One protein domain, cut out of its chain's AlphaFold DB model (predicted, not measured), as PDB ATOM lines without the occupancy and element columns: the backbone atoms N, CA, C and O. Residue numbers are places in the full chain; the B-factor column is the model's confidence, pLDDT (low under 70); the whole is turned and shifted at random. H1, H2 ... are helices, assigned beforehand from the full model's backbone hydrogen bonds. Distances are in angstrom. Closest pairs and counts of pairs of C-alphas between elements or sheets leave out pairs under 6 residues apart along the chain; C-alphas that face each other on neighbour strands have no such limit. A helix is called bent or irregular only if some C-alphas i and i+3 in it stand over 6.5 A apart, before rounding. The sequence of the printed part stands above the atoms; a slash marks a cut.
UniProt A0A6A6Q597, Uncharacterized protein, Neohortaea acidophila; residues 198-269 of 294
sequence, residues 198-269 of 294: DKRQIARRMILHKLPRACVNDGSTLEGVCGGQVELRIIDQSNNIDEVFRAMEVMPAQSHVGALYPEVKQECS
ATOM      1  N   ASP A 198      95.801 -13.075  12.829       92.19
ATOM      2  CA  ASP A 198      94.427 -13.371  13.244       92.19
ATOM      3  C   ASP A 198      93.989 -14.772  12.801       92.19
ATOM      4  O   ASP A 198      93.478 -15.538  13.624       92.19
ATOM      5  N   LYS A 199      94.263 -15.148  11.544       93.38
ATOM      6  CA  LYS A 199      94.011 -16.498  11.016       93.38
ATOM      7  C   LYS A 199      94.708 -17.568  11.849       93.38
ATOM      8  O   LYS A 199      94.062 -18.516  12.300       93.38
ATOM      9  N   ARG A 200      95.996 -17.376  12.159       92.25
ATOM     10  CA  ARG A 200      96.750 -18.284  13.037       92.25
ATOM     11  C   ARG A 200      96.091 -18.403  14.417       92.25
ATOM     12  O   ARG A 200      95.948 -19.509  14.935       92.25
ATOM     13  N   GLN A 201      95.669 -17.289  15.023       91.25
ATOM     14  CA  GLN A 201      95.028 -17.297  16.346       91.25
ATOM     15  C   GLN A 201      93.640 -17.953  16.344       91.25
ATOM     16  O   GLN A 201      93.242 -18.549  17.348       91.25
ATOM     17  N   ILE A 202      92.881 -17.830  15.254       91.62
ATOM     18  CA  ILE A 202      91.583 -18.498  15.091       91.62
ATOM     19  C   ILE A 202      91.794 -20.008  14.967       91.62
ATOM     20  O   ILE A 202      91.213 -20.763  15.749       91.62
ATOM     21  N   ALA A 203      92.686 -20.440  14.073       91.81
ATOM     22  CA  ALA A 203      93.009 -21.849  13.878       91.81
ATOM     23  C   ALA A 203      93.500 -22.515  15.174       91.81
ATOM     24  O   ALA A 203      93.016 -23.582  15.553       91.81
ATOM     25  N   ARG A 204      94.377 -21.842  15.930       89.12
ATOM     26  CA  ARG A 204      94.831 -22.317  17.249       89.12
ATOM     27  C   ARG A 204      93.690 -22.484  18.242       89.12
ATOM     28  O   ARG A 204      93.606 -23.513  18.905       89.12
ATOM     29  N   ARG A 205      92.785 -21.505  18.329       90.25
ATOM     30  CA  ARG A 205      91.602 -21.604  19.198       90.25
ATOM     31  C   ARG A 205      90.692 -22.758  18.789       90.25
ATOM     32  O   ARG A 205      90.170 -23.447  19.662       90.25
ATOM     33  N   MET A 206      90.521 -22.998  17.490       91.44
ATOM     34  CA  MET A 206      89.757 -24.147  17.003       91.44
ATOM     35  C   MET A 206      90.397 -25.464  17.421       91.44
ATOM     36  O   MET A 206      89.698 -26.300  17.986       91.44
ATOM     37  N   ILE A 207      91.707 -25.625  17.219       89.19
ATOM     38  CA  ILE A 207      92.441 -26.818  17.659       89.19
ATOM     39  C   ILE A 207      92.269 -27.001  19.171       89.19
ATOM     40  O   ILE A 207      91.769 -28.034  19.607       89.19
ATOM     41  N   LEU A 208      92.573 -25.978  19.973       87.88
ATOM     42  CA  LEU A 208      92.542 -26.070  21.435       87.88
ATOM     43  C   LEU A 208      91.152 -26.429  21.991       87.88
ATOM     44  O   LEU A 208      91.048 -27.177  22.961       87.88
ATOM     45  N   HIS A 209      90.076 -25.908  21.393       89.75
ATOM     46  CA  HIS A 209      88.719 -26.102  21.914       89.75
ATOM     47  C   HIS A 209      87.949 -27.261  21.277       89.75
ATOM     48  O   HIS A 209      87.114 -27.871  21.953       89.75
ATOM     49  N   LYS A 210      88.178 -27.553  19.993       92.56
ATOM     50  CA  LYS A 210      87.433 -28.584  19.259       92.56
ATOM     51  C   LYS A 210      88.156 -29.929  19.255       92.56
ATOM     52  O   LYS A 210      87.478 -30.944  19.393       92.56
ATOM     53  N   LEU A 211      89.490 -29.953  19.164       89.38
ATOM     54  CA  LEU A 211      90.244 -31.206  19.041       89.38
ATOM     55  C   LEU A 211      90.045 -32.142  20.245       89.38
ATOM     56  O   LEU A 211      89.706 -33.298  20.013       89.38
ATOM     57  N   PRO A 212      90.115 -31.692  21.518       89.25
ATOM     58  CA  PRO A 212      89.896 -32.595  22.651       89.25
ATOM     59  C   PRO A 212      88.503 -33.235  22.651       89.25
ATOM     60  O   PRO A 212      88.357 -34.408  22.982       89.25
ATOM     61  N   ARG A 213      87.473 -32.475  22.250       90.94
ATOM     62  CA  ARG A 213      86.095 -32.983  22.149       90.94
ATOM     63  C   ARG A 213      85.963 -34.005  21.025       90.94
ATOM     64  O   ARG A 213      85.308 -35.023  21.214       90.94
ATOM     65  N   ALA A 214      86.606 -33.743  19.888       90.19
ATOM     66  CA  ALA A 214      86.655 -34.674  18.771       90.19
ATOM     67  C   ALA A 214      87.328 -35.997  19.172       90.19
ATOM     68  O   ALA A 214      86.752 -37.053  18.933       90.19
ATOM     69  N   CYS A 215      88.464 -35.946  19.878       87.69
ATOM     70  CA  CYS A 215      89.143 -37.152  20.358       87.69
ATOM     71  C   CYS A 215      88.251 -37.992  21.289       87.69
ATOM     72  O   CYS A 215      88.126 -39.198  21.090       87.69
ATOM     73  N   VAL A 216      87.574 -37.357  22.257       91.12
ATOM     74  CA  VAL A 216      86.648 -38.051  23.175       91.12
ATOM     75  C   VAL A 216      85.523 -38.752  22.410       91.12
ATOM     76  O   VAL A 216      85.206 -39.900  22.714       91.12
ATOM     77  N   ASN A 217      84.948 -38.090  21.405       91.44
ATOM     78  CA  ASN A 217      83.881 -38.672  20.590       91.44
ATOM     79  C   ASN A 217      84.366 -39.850  19.734       91.44
ATOM     80  O   ASN A 217      83.604 -40.784  19.496       91.44
ATOM     81  N   ASP A 218      85.625 -39.817  19.299       89.88
ATOM     82  CA  ASP A 218      86.249 -40.890  18.522       89.88
ATOM     83  C   ASP A 218      86.817 -42.017  19.407       89.88
ATOM     84  O   ASP A 218      87.371 -42.987  18.892       89.88
ATOM     85  N   GLY A 219      86.710 -41.905  20.739       90.50
ATOM     86  CA  GLY A 219      87.321 -42.848  21.680       90.50
ATOM     87  C   GLY A 219      88.855 -42.842  21.644       90.50
ATOM     88  O   GLY A 219      89.481 -43.811  22.074       90.50
ATOM     89  N   SER A 220      89.464 -41.776  21.120       86.75
ATOM     90  CA  SER A 220      90.912 -41.589  21.038       86.75
ATOM     91  C   SER A 220      91.417 -40.641  22.130       86.75
ATOM     92  O   SER A 220      90.660 -39.887  22.746       86.75
ATOM     93  N   THR A 221      92.722 -40.673  22.400       85.00
ATOM     94  CA  THR A 221      93.373 -39.697  23.283       85.00
ATOM     95  C   THR A 221      94.054 -38.619  22.451       85.00
ATOM     96  O   THR A 221      94.477 -38.859  21.321       85.00
ATOM     97  N   LEU A 222      94.202 -37.421  23.018       78.44
ATOM     98  CA  LEU A 222      94.952 -36.348  22.365       78.44
ATOM     99  C   LEU A 222      96.406 -36.766  22.090       78.44
ATOM    100  O   LEU A 222      96.930 -36.481  21.023       78.44
ATOM    101  N   GLU A 223      97.025 -37.496  23.019       79.00
ATOM    102  CA  GLU A 223      98.365 -38.070  22.856       79.00
ATOM    103  C   GLU A 223      98.420 -39.085  21.707       79.00
ATOM    104  O   GLU A 223      99.398 -39.118  20.967       79.00
ATOM    105  N   GLY A 224      97.370 -39.890  21.531       78.69
ATOM    106  CA  GLY A 224      97.275 -40.850  20.433       78.69
ATOM    107  C   GLY A 224      97.146 -40.175  19.068       78.69
ATOM    108  O   GLY A 224      97.735 -40.649  18.104       78.69
ATOM    109  N   VAL A 225      96.423 -39.053  18.996       76.44
ATOM    110  CA  VAL A 225      96.257 -38.279  17.756       76.44
ATOM    111  C   VAL A 225      97.508 -37.462  17.453       76.44
ATOM    112  O   VAL A 225      98.056 -37.561  16.364       76.44
ATOM    113  N   CYS A 226      97.999 -36.686  18.416       72.19
ATOM    114  CA  CYS A 226      99.109 -35.757  18.216       72.19
ATOM    115  C   CYS A 226     100.500 -36.399  18.393       72.19
ATOM    116  O   CYS A 226     101.504 -35.694  18.352       72.19
ATOM    117  N   GLY A 227     100.581 -37.717  18.604       68.31
ATOM    118  CA  GLY A 227     101.839 -38.465  18.624       68.31
ATOM    119  C   GLY A 227     102.688 -38.270  19.883       68.31
ATOM    120  O   GLY A 227     103.825 -37.829  19.776       68.31
ATOM    121  N   GLY A 228     102.161 -38.611  21.065       58.22
ATOM    122  CA  GLY A 228     102.880 -38.876  22.331       58.22
ATOM    123  C   GLY A 228     103.716 -37.748  22.962       58.22
ATOM    124  O   GLY A 228     104.015 -37.814  24.148       58.22
ATOM    125  N   GLN A 229     104.089 -36.716  22.204       54.88
ATOM    126  CA  GLN A 229     104.946 -35.602  22.621       54.88
ATOM    127  C   GLN A 229     104.202 -34.264  22.677       54.88
ATOM    128  O   GLN A 229     104.766 -33.270  23.123       54.88
ATOM    129  N   VAL A 230     102.939 -34.214  22.249       56.47
ATOM    130  CA  VAL A 230     102.140 -32.985  22.249       56.47
ATOM    131  C   VAL A 230     101.270 -32.939  23.504       56.47
ATOM    132  O   VAL A 230     100.110 -33.347  23.500       56.47
ATOM    133  N   GLU A 231     101.830 -32.441  24.608       57.06
ATOM    134  CA  GLU A 231     101.024 -32.034  25.764       57.06
ATOM    135  C   GLU A 231     100.081 -30.873  25.377       57.06
ATOM    136  O   GLU A 231     100.408 -30.032  24.545       57.06
ATOM    137  N   LEU A 232      98.923 -30.718  26.027       53.81
ATOM    138  CA  LEU A 232      98.074 -29.522  25.839       53.81
ATOM    139  C   LEU A 232      98.821 -28.209  26.130       53.81
ATOM    140  O   LEU A 232      98.549 -27.189  25.501       53.81
ATOM    141  N   ARG A 233      99.810 -28.244  27.035       50.69
ATOM    142  CA  ARG A 233     100.742 -27.131  27.286       50.69
ATOM    143  C   ARG A 233     101.622 -26.821  26.077       50.69
ATOM    144  O   ARG A 233     101.976 -25.673  25.860       50.69
ATOM    145  N   ILE A 234     101.918 -27.833  25.271       50.00
ATOM    146  CA  ILE A 234     102.628 -27.752  23.998       50.00
ATOM    147  C   ILE A 234     101.676 -27.287  22.883       50.00
ATOM    148  O   ILE A 234     102.160 -26.711  21.944       50.00
ATOM    149  N   ILE A 235     100.344 -27.358  22.969       54.09
ATOM    150  CA  ILE A 235      99.467 -26.646  21.999       54.09
ATOM    151  C   ILE A 235      99.359 -25.146  22.336       54.09
ATOM    152  O   ILE A 235      99.212 -24.299  21.455       54.09
ATOM    153  N   ASP A 236      99.464 -24.812  23.623       54.94
ATOM    154  CA  ASP A 236      99.536 -23.430  24.109       54.94
ATOM    155  C   ASP A 236     100.921 -22.789  23.839       54.94
ATOM    156  O   ASP A 236     101.018 -21.586  23.596       54.94
ATOM    157  N   GLN A 237     102.002 -23.590  23.824       51.12
ATOM    158  CA  GLN A 237     103.396 -23.112  23.724       51.12
ATOM    159  C   GLN A 237     104.186 -23.584  22.491       51.12
ATOM    160  O   GLN A 237     105.113 -22.899  22.059       51.12
ATOM    161  N   SER A 238     103.858 -24.733  21.913       50.12
ATOM    162  CA  SER A 238     104.385 -25.237  20.644       50.12
ATOM    163  C   SER A 238     103.362 -24.991  19.538       50.12
ATOM    164  O   SER A 238     102.149 -25.140  19.629       50.12
ATOM    165  N   ASN A 239     103.900 -24.363  18.515       56.12
ATOM    166  CA  ASN A 239     103.267 -23.223  17.882       56.12
ATOM    167  C   ASN A 239     103.087 -23.490  16.374       56.12
ATOM    168  O   ASN A 239     102.827 -22.547  15.622       56.12
ATOM    169  N   ASN A 240     103.273 -24.746  15.953       78.38
ATOM    170  CA  ASN A 240     103.320 -25.187  14.569       78.38
ATOM    171  C   ASN A 240     102.038 -25.961  14.222       78.38
ATOM    172  O   ASN A 240     101.869 -27.124  14.583       78.38
ATOM    173  N   ILE A 241     101.115 -25.292  13.534       86.94
ATOM    174  CA  ILE A 241      99.844 -25.880  13.097       86.94
ATOM    175  C   ILE A 241     100.092 -27.012  12.084       86.94
ATOM    176  O   ILE A 241      99.304 -27.956  12.052       86.94
ATOM    177  N   ASP A 242     101.191 -26.979  11.316       86.62
ATOM    178  CA  ASP A 242     101.503 -28.048  10.351       86.62
ATOM    179  C   ASP A 242     101.728 -29.404  11.028       86.62
ATOM    180  O   ASP A 242     101.365 -30.433  10.463       86.62
ATOM    181  N   GLU A 243     102.319 -29.442  12.223       83.56
ATOM    182  CA  GLU A 243     102.520 -30.707  12.947       83.56
ATOM    183  C   GLU A 243     101.178 -31.333  13.333       83.56
ATOM    184  O   GLU A 243     100.963 -32.530  13.133       83.56
ATOM    185  N   VAL A 244     100.238 -30.500  13.788       84.31
ATOM    186  CA  VAL A 244      98.863 -30.919  14.078       84.31
ATOM    187  C   VAL A 244      98.158 -31.370  12.797       84.31
ATOM    188  O   VAL A 244      97.455 -32.376  12.807       84.31
ATOM    189  N   PHE A 245      98.375 -30.686  11.670       86.81
ATOM    190  CA  PHE A 245      97.819 -31.098  10.379       86.81
ATOM    191  C   PHE A 245      98.309 -32.473   9.937       86.81
ATOM    192  O   PHE A 245      97.474 -33.297   9.574       86.81
ATOM    193  N   ARG A 246      99.612 -32.759  10.029       85.75
ATOM    194  CA  ARG A 246     100.156 -34.087   9.682       85.75
ATOM    195  C   ARG A 246      99.562 -35.195  10.553       85.75
ATOM    196  O   ARG A 246      99.275 -36.279  10.055       85.75
ATOM    197  N   ALA A 247      99.353 -34.911  11.837       82.12
ATOM    198  CA  ALA A 247      98.714 -35.827  12.778       82.12
ATOM    199  C   ALA A 247      97.227 -36.074  12.460       82.12
ATOM    200  O   ALA A 247      96.744 -37.200  12.539       82.12
ATOM    201  N   MET A 248      96.487 -35.033  12.072       82.38
ATOM    202  CA  MET A 248      95.067 -35.150  11.727       82.38
ATOM    203  C   MET A 248      94.832 -35.785  10.350       82.38
ATOM    204  O   MET A 248      93.815 -36.445  10.157       82.38
ATOM    205  N   GLU A 249      95.749 -35.607   9.397       84.44
ATOM    206  CA  GLU A 249      95.612 -36.088   8.013       84.44
ATOM    207  C   GLU A 249      95.596 -37.620   7.899       84.44
ATOM    208  O   GLU A 249      94.986 -38.167   6.982       84.44
ATOM    209  N   VAL A 250      96.201 -38.329   8.856       84.94
ATOM    210  CA  VAL A 250      96.180 -39.802   8.904       84.94
ATOM    211  C   VAL A 250      94.900 -40.374   9.530       84.94
ATOM    212  O   VAL A 250      94.718 -41.593   9.553       84.94
ATOM    213  N   MET A 251      94.005 -39.522  10.037       81.31
ATOM    214  CA  MET A 251      92.763 -39.953  10.678       81.31
ATOM    215  C   MET A 251      91.666 -40.228   9.637       81.31
ATOM    216  O   MET A 251      91.576 -39.526   8.628       81.31
ATOM    217  N   PRO A 252      90.774 -41.211   9.866       83.38
ATOM    218  CA  PRO A 252      89.666 -41.475   8.953       83.38
ATOM    219  C   PRO A 252      88.779 -40.241   8.775       83.38
ATOM    220  O   PRO A 252      88.388 -39.611   9.757       83.38
ATOM    221  N   ALA A 253      88.383 -39.929   7.539       79.25
ATOM    222  CA  ALA A 253      87.551 -38.758   7.245       79.25
ATOM    223  C   ALA A 253      86.180 -38.784   7.951       79.25
ATOM    224  O   ALA A 253      85.591 -37.732   8.178       79.25
ATOM    225  N   GLN A 254      85.670 -39.971   8.310       80.56
ATOM    226  CA  GLN A 254      84.415 -40.113   9.061       80.56
ATOM    227  C   GLN A 254      84.568 -39.883  10.575       80.56
ATOM    228  O   GLN A 254      83.564 -39.867  11.284       80.56
ATOM    229  N   SER A 255      85.797 -39.739  11.081       88.81
ATOM    230  CA  SER A 255      86.053 -39.423  12.489       88.81
ATOM    231  C   SER A 255      85.800 -37.939  12.767       88.81
ATOM    232  O   SER A 255      85.915 -37.097  11.872       88.81
ATOM    233  N   HIS A 256      85.479 -37.588  14.009       90.00
ATOM    234  CA  HIS A 256      85.300 -36.190  14.403       90.00
ATOM    235  C   HIS A 256      86.605 -35.399  14.256       90.00
ATOM    236  O   HIS A 256      86.571 -34.217  13.907       90.00
ATOM    237  N   VAL A 257      87.756 -36.040  14.484       85.50
ATOM    238  CA  VAL A 257      89.077 -35.446  14.223       85.50
ATOM    239  C   VAL A 257      89.277 -35.204  12.723       85.50
ATOM    240  O   VAL A 257      89.707 -34.117  12.332       85.50
ATOM    241  N   GLY A 258      88.898 -36.165  11.878       85.81
ATOM    242  CA  GLY A 258      88.946 -36.034  10.420       85.81
ATOM    243  C   GLY A 258      88.044 -34.917   9.890       85.81
ATOM    244  O   GLY A 258      88.439 -34.197   8.976       85.81
ATOM    245  N   ALA A 259      86.877 -34.702  10.505       90.19
ATOM    246  CA  ALA A 259      85.973 -33.600  10.170       90.19
ATOM    247  C   ALA A 259      86.504 -32.219  10.601       90.19
ATOM    248  O   ALA A 259      86.215 -31.219   9.946       90.19
ATOM    249  N   LEU A 260      87.312 -32.146  11.666       89.75
ATOM    250  CA  LEU A 260      87.924 -30.895  12.127       89.75
ATOM    251  C   LEU A 260      89.048 -30.414  11.196       89.75
ATOM    252  O   LEU A 260      89.248 -29.208  11.049       89.75
ATOM    253  N   TYR A 261      89.775 -31.336  10.560       89.88
ATOM    254  CA  TYR A 261      90.895 -31.017   9.669       89.88
ATOM    255  C   TYR A 261      90.542 -30.001   8.563       89.88
ATOM    256  O   TYR A 261      91.210 -28.965   8.496       89.88
ATOM    257  N   PRO A 262      89.507 -30.215   7.721       91.56
ATOM    258  CA  PRO A 262      89.163 -29.269   6.660       91.56
ATOM    259  C   PRO A 262      88.741 -27.898   7.199       91.56
ATOM    260  O   PRO A 262      89.078 -26.892   6.578       91.56
ATOM    261  N   GLU A 263      88.079 -27.830   8.360       92.12
ATOM    262  CA  GLU A 263      87.700 -26.550   8.971       92.12
ATOM    263  C   GLU A 263      88.935 -25.726   9.363       92.12
ATOM    264  O   GLU A 263      89.034 -24.543   9.041       92.12
ATOM    265  N   VAL A 264      89.909 -26.343  10.043       91.19
ATOM    266  CA  VAL A 264      91.129 -25.634  10.464       91.19
ATOM    267  C   VAL A 264      92.007 -25.300   9.254       91.19
ATOM    268  O   VAL A 264      92.584 -24.213   9.190       91.19
ATOM    269  N   LYS A 265      92.078 -26.196   8.262       91.88
ATOM    270  CA  LYS A 265      92.806 -25.960   7.006       91.88
ATOM    271  C   LYS A 265      92.242 -24.769   6.235       91.88
ATOM    272  O   LYS A 265      93.016 -23.976   5.707       91.88
ATOM    273  N   GLN A 266      90.918 -24.618   6.205       92.00
ATOM    274  CA  GLN A 266      90.261 -23.471   5.586       92.00
ATOM    275  C   GLN A 266      90.624 -22.155   6.291       92.00
ATOM    276  O   GLN A 266      90.914 -21.163   5.625       92.00
ATOM    277  N   GLU A 267      90.683 -22.130   7.623       91.62
ATOM    278  CA  GLU A 267      91.107 -20.927   8.354       91.62
ATOM    279  C   GLU A 267      92.567 -20.557   8.077       91.62
ATOM    280  O   GLU A 267      92.897 -19.380   7.899       91.62
ATOM    281  N   CYS A 268      93.426 -21.569   7.958       92.56
ATOM    282  CA  CYS A 268      94.831 -21.424   7.593       92.56
ATOM    283  C   CYS A 268      95.077 -21.234   6.089       92.56
ATOM    284  O   CYS A 268      96.239 -21.237   5.663       92.56
ATOM    285  N   SER A 269      94.027 -21.060   5.278       92.88
ATOM    286  CA  SER A 269      94.199 -20.731   3.867       92.88
ATOM    287  C   SER A 269      95.067 -19.481   3.737       92.88
ATOM    288  O   SER A 269      94.905 -18.507   4.484       92.88
TER     289      SER A 269
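AT A GLANCE: This is residues 198 to 269 of the 294 residues of an uncharacterized protein of Neohortaea acidophila (UniProt A0A6A6Q597). Two helices, the long H1 and the shorter H5, lie side by side and run opposite ways, and H4 packs on H5 at a slant and folds into it as a hairpin. Two small helices complete the body: H3 packs on another side of H1, and H2 packs on both H1 and H4 near the last residues of these two helices. The printed part has 72 residues with five named helices, in the order H1, H2, H3, H4, H5, and no named strand; the class is all helix. It is compact, with a radius of gyration of the C-alphas of 11.0 A, and spans 31 by 24 by 18 A along its three main axes.

IN THESE COORDINATES: The printed part begins with H1, residues 198 to 217, the longest helix at 28.4 A from first to last C-alpha; it runs from C-alpha 198 at (94.427, -13.371, 13.244) to C-alpha 217 at (83.881, -38.672, 20.590). H1 has a kink of 31 degrees near residue 210, and it is only just irregular, with C-alphas 209 and 212 lying 6.6 A apart. A tight link of 4 residues leads to H2, residues 222 to 226. After a tight link of 5 residues comes H3, residues 232 to 237. A tight link of 3 residues then leads to H4, residues 241 to 249, which is 12.2 A long and begins with C-alpha 241 at (99.844, -25.880, 13.097). A short link of 6 residues joins it to H5, residues 256 to 267, which is 17.4 A long and ends with C-alpha 267 at (91.107, -20.927, 8.354). H5 is neither bent nor irregular, but only just: C-alphas 259 and 262 are 6.4 A apart.

HOW THE PARTS SIT: H1 is the hub and touches H2, H3 and H5. With H5 it has 16 pairs of C-alphas within 8 A, at a shallow tilt of 5 degrees, opposite ways; the closest C-alphas, those of Ala 214 and His 256, are 4.8 A apart. H1 touches H3 with residues 204 to 208 alone, at a shallow tilt of 8 degrees, opposite ways; their closest C-alphas, those of Leu 208 and Ile 235, are 7.0 A apart. H1 touches H2 with residues 211 to 215 alone, and the closest C-alphas, those of Cys 215 and Leu 222, are 6.2 A apart. H2 also touches H4, where the closest C-alphas, those of Cys 226 and Ala 247, are 5.5 A apart. H4 and H5 touch and form a helical hairpin, running opposite ways at a steep tilt of 39 degrees; their closest C-alphas, those of Met 248 and Tyr 261, are 6.2 A apart. H1 and H4 are close but not clearly touching: their closest C-alphas, those of Arg 204 and Ile 241, are 7.4 A apart. H3 and H5 are apart, and so are H3 and H4. In H2, H3 and H4 every O i to N i+4 pair is within hydrogen-bond range, as are 14 of 16 such pairs in H1 and 6 of 8 in H5.

THE WHOLE: The two C-alphas farthest apart, those of Asp 198 and Gly 219, are 31.5 A from each other. The first and last printed C-alphas, those of Asp 198 and Ser 269, are 11.9 A apart. The printed part has no cut, and no link between its helices is long. Its mean pLDDT is 81.6; residues 227 to 239 are under 70, and H3 has a mean of 52.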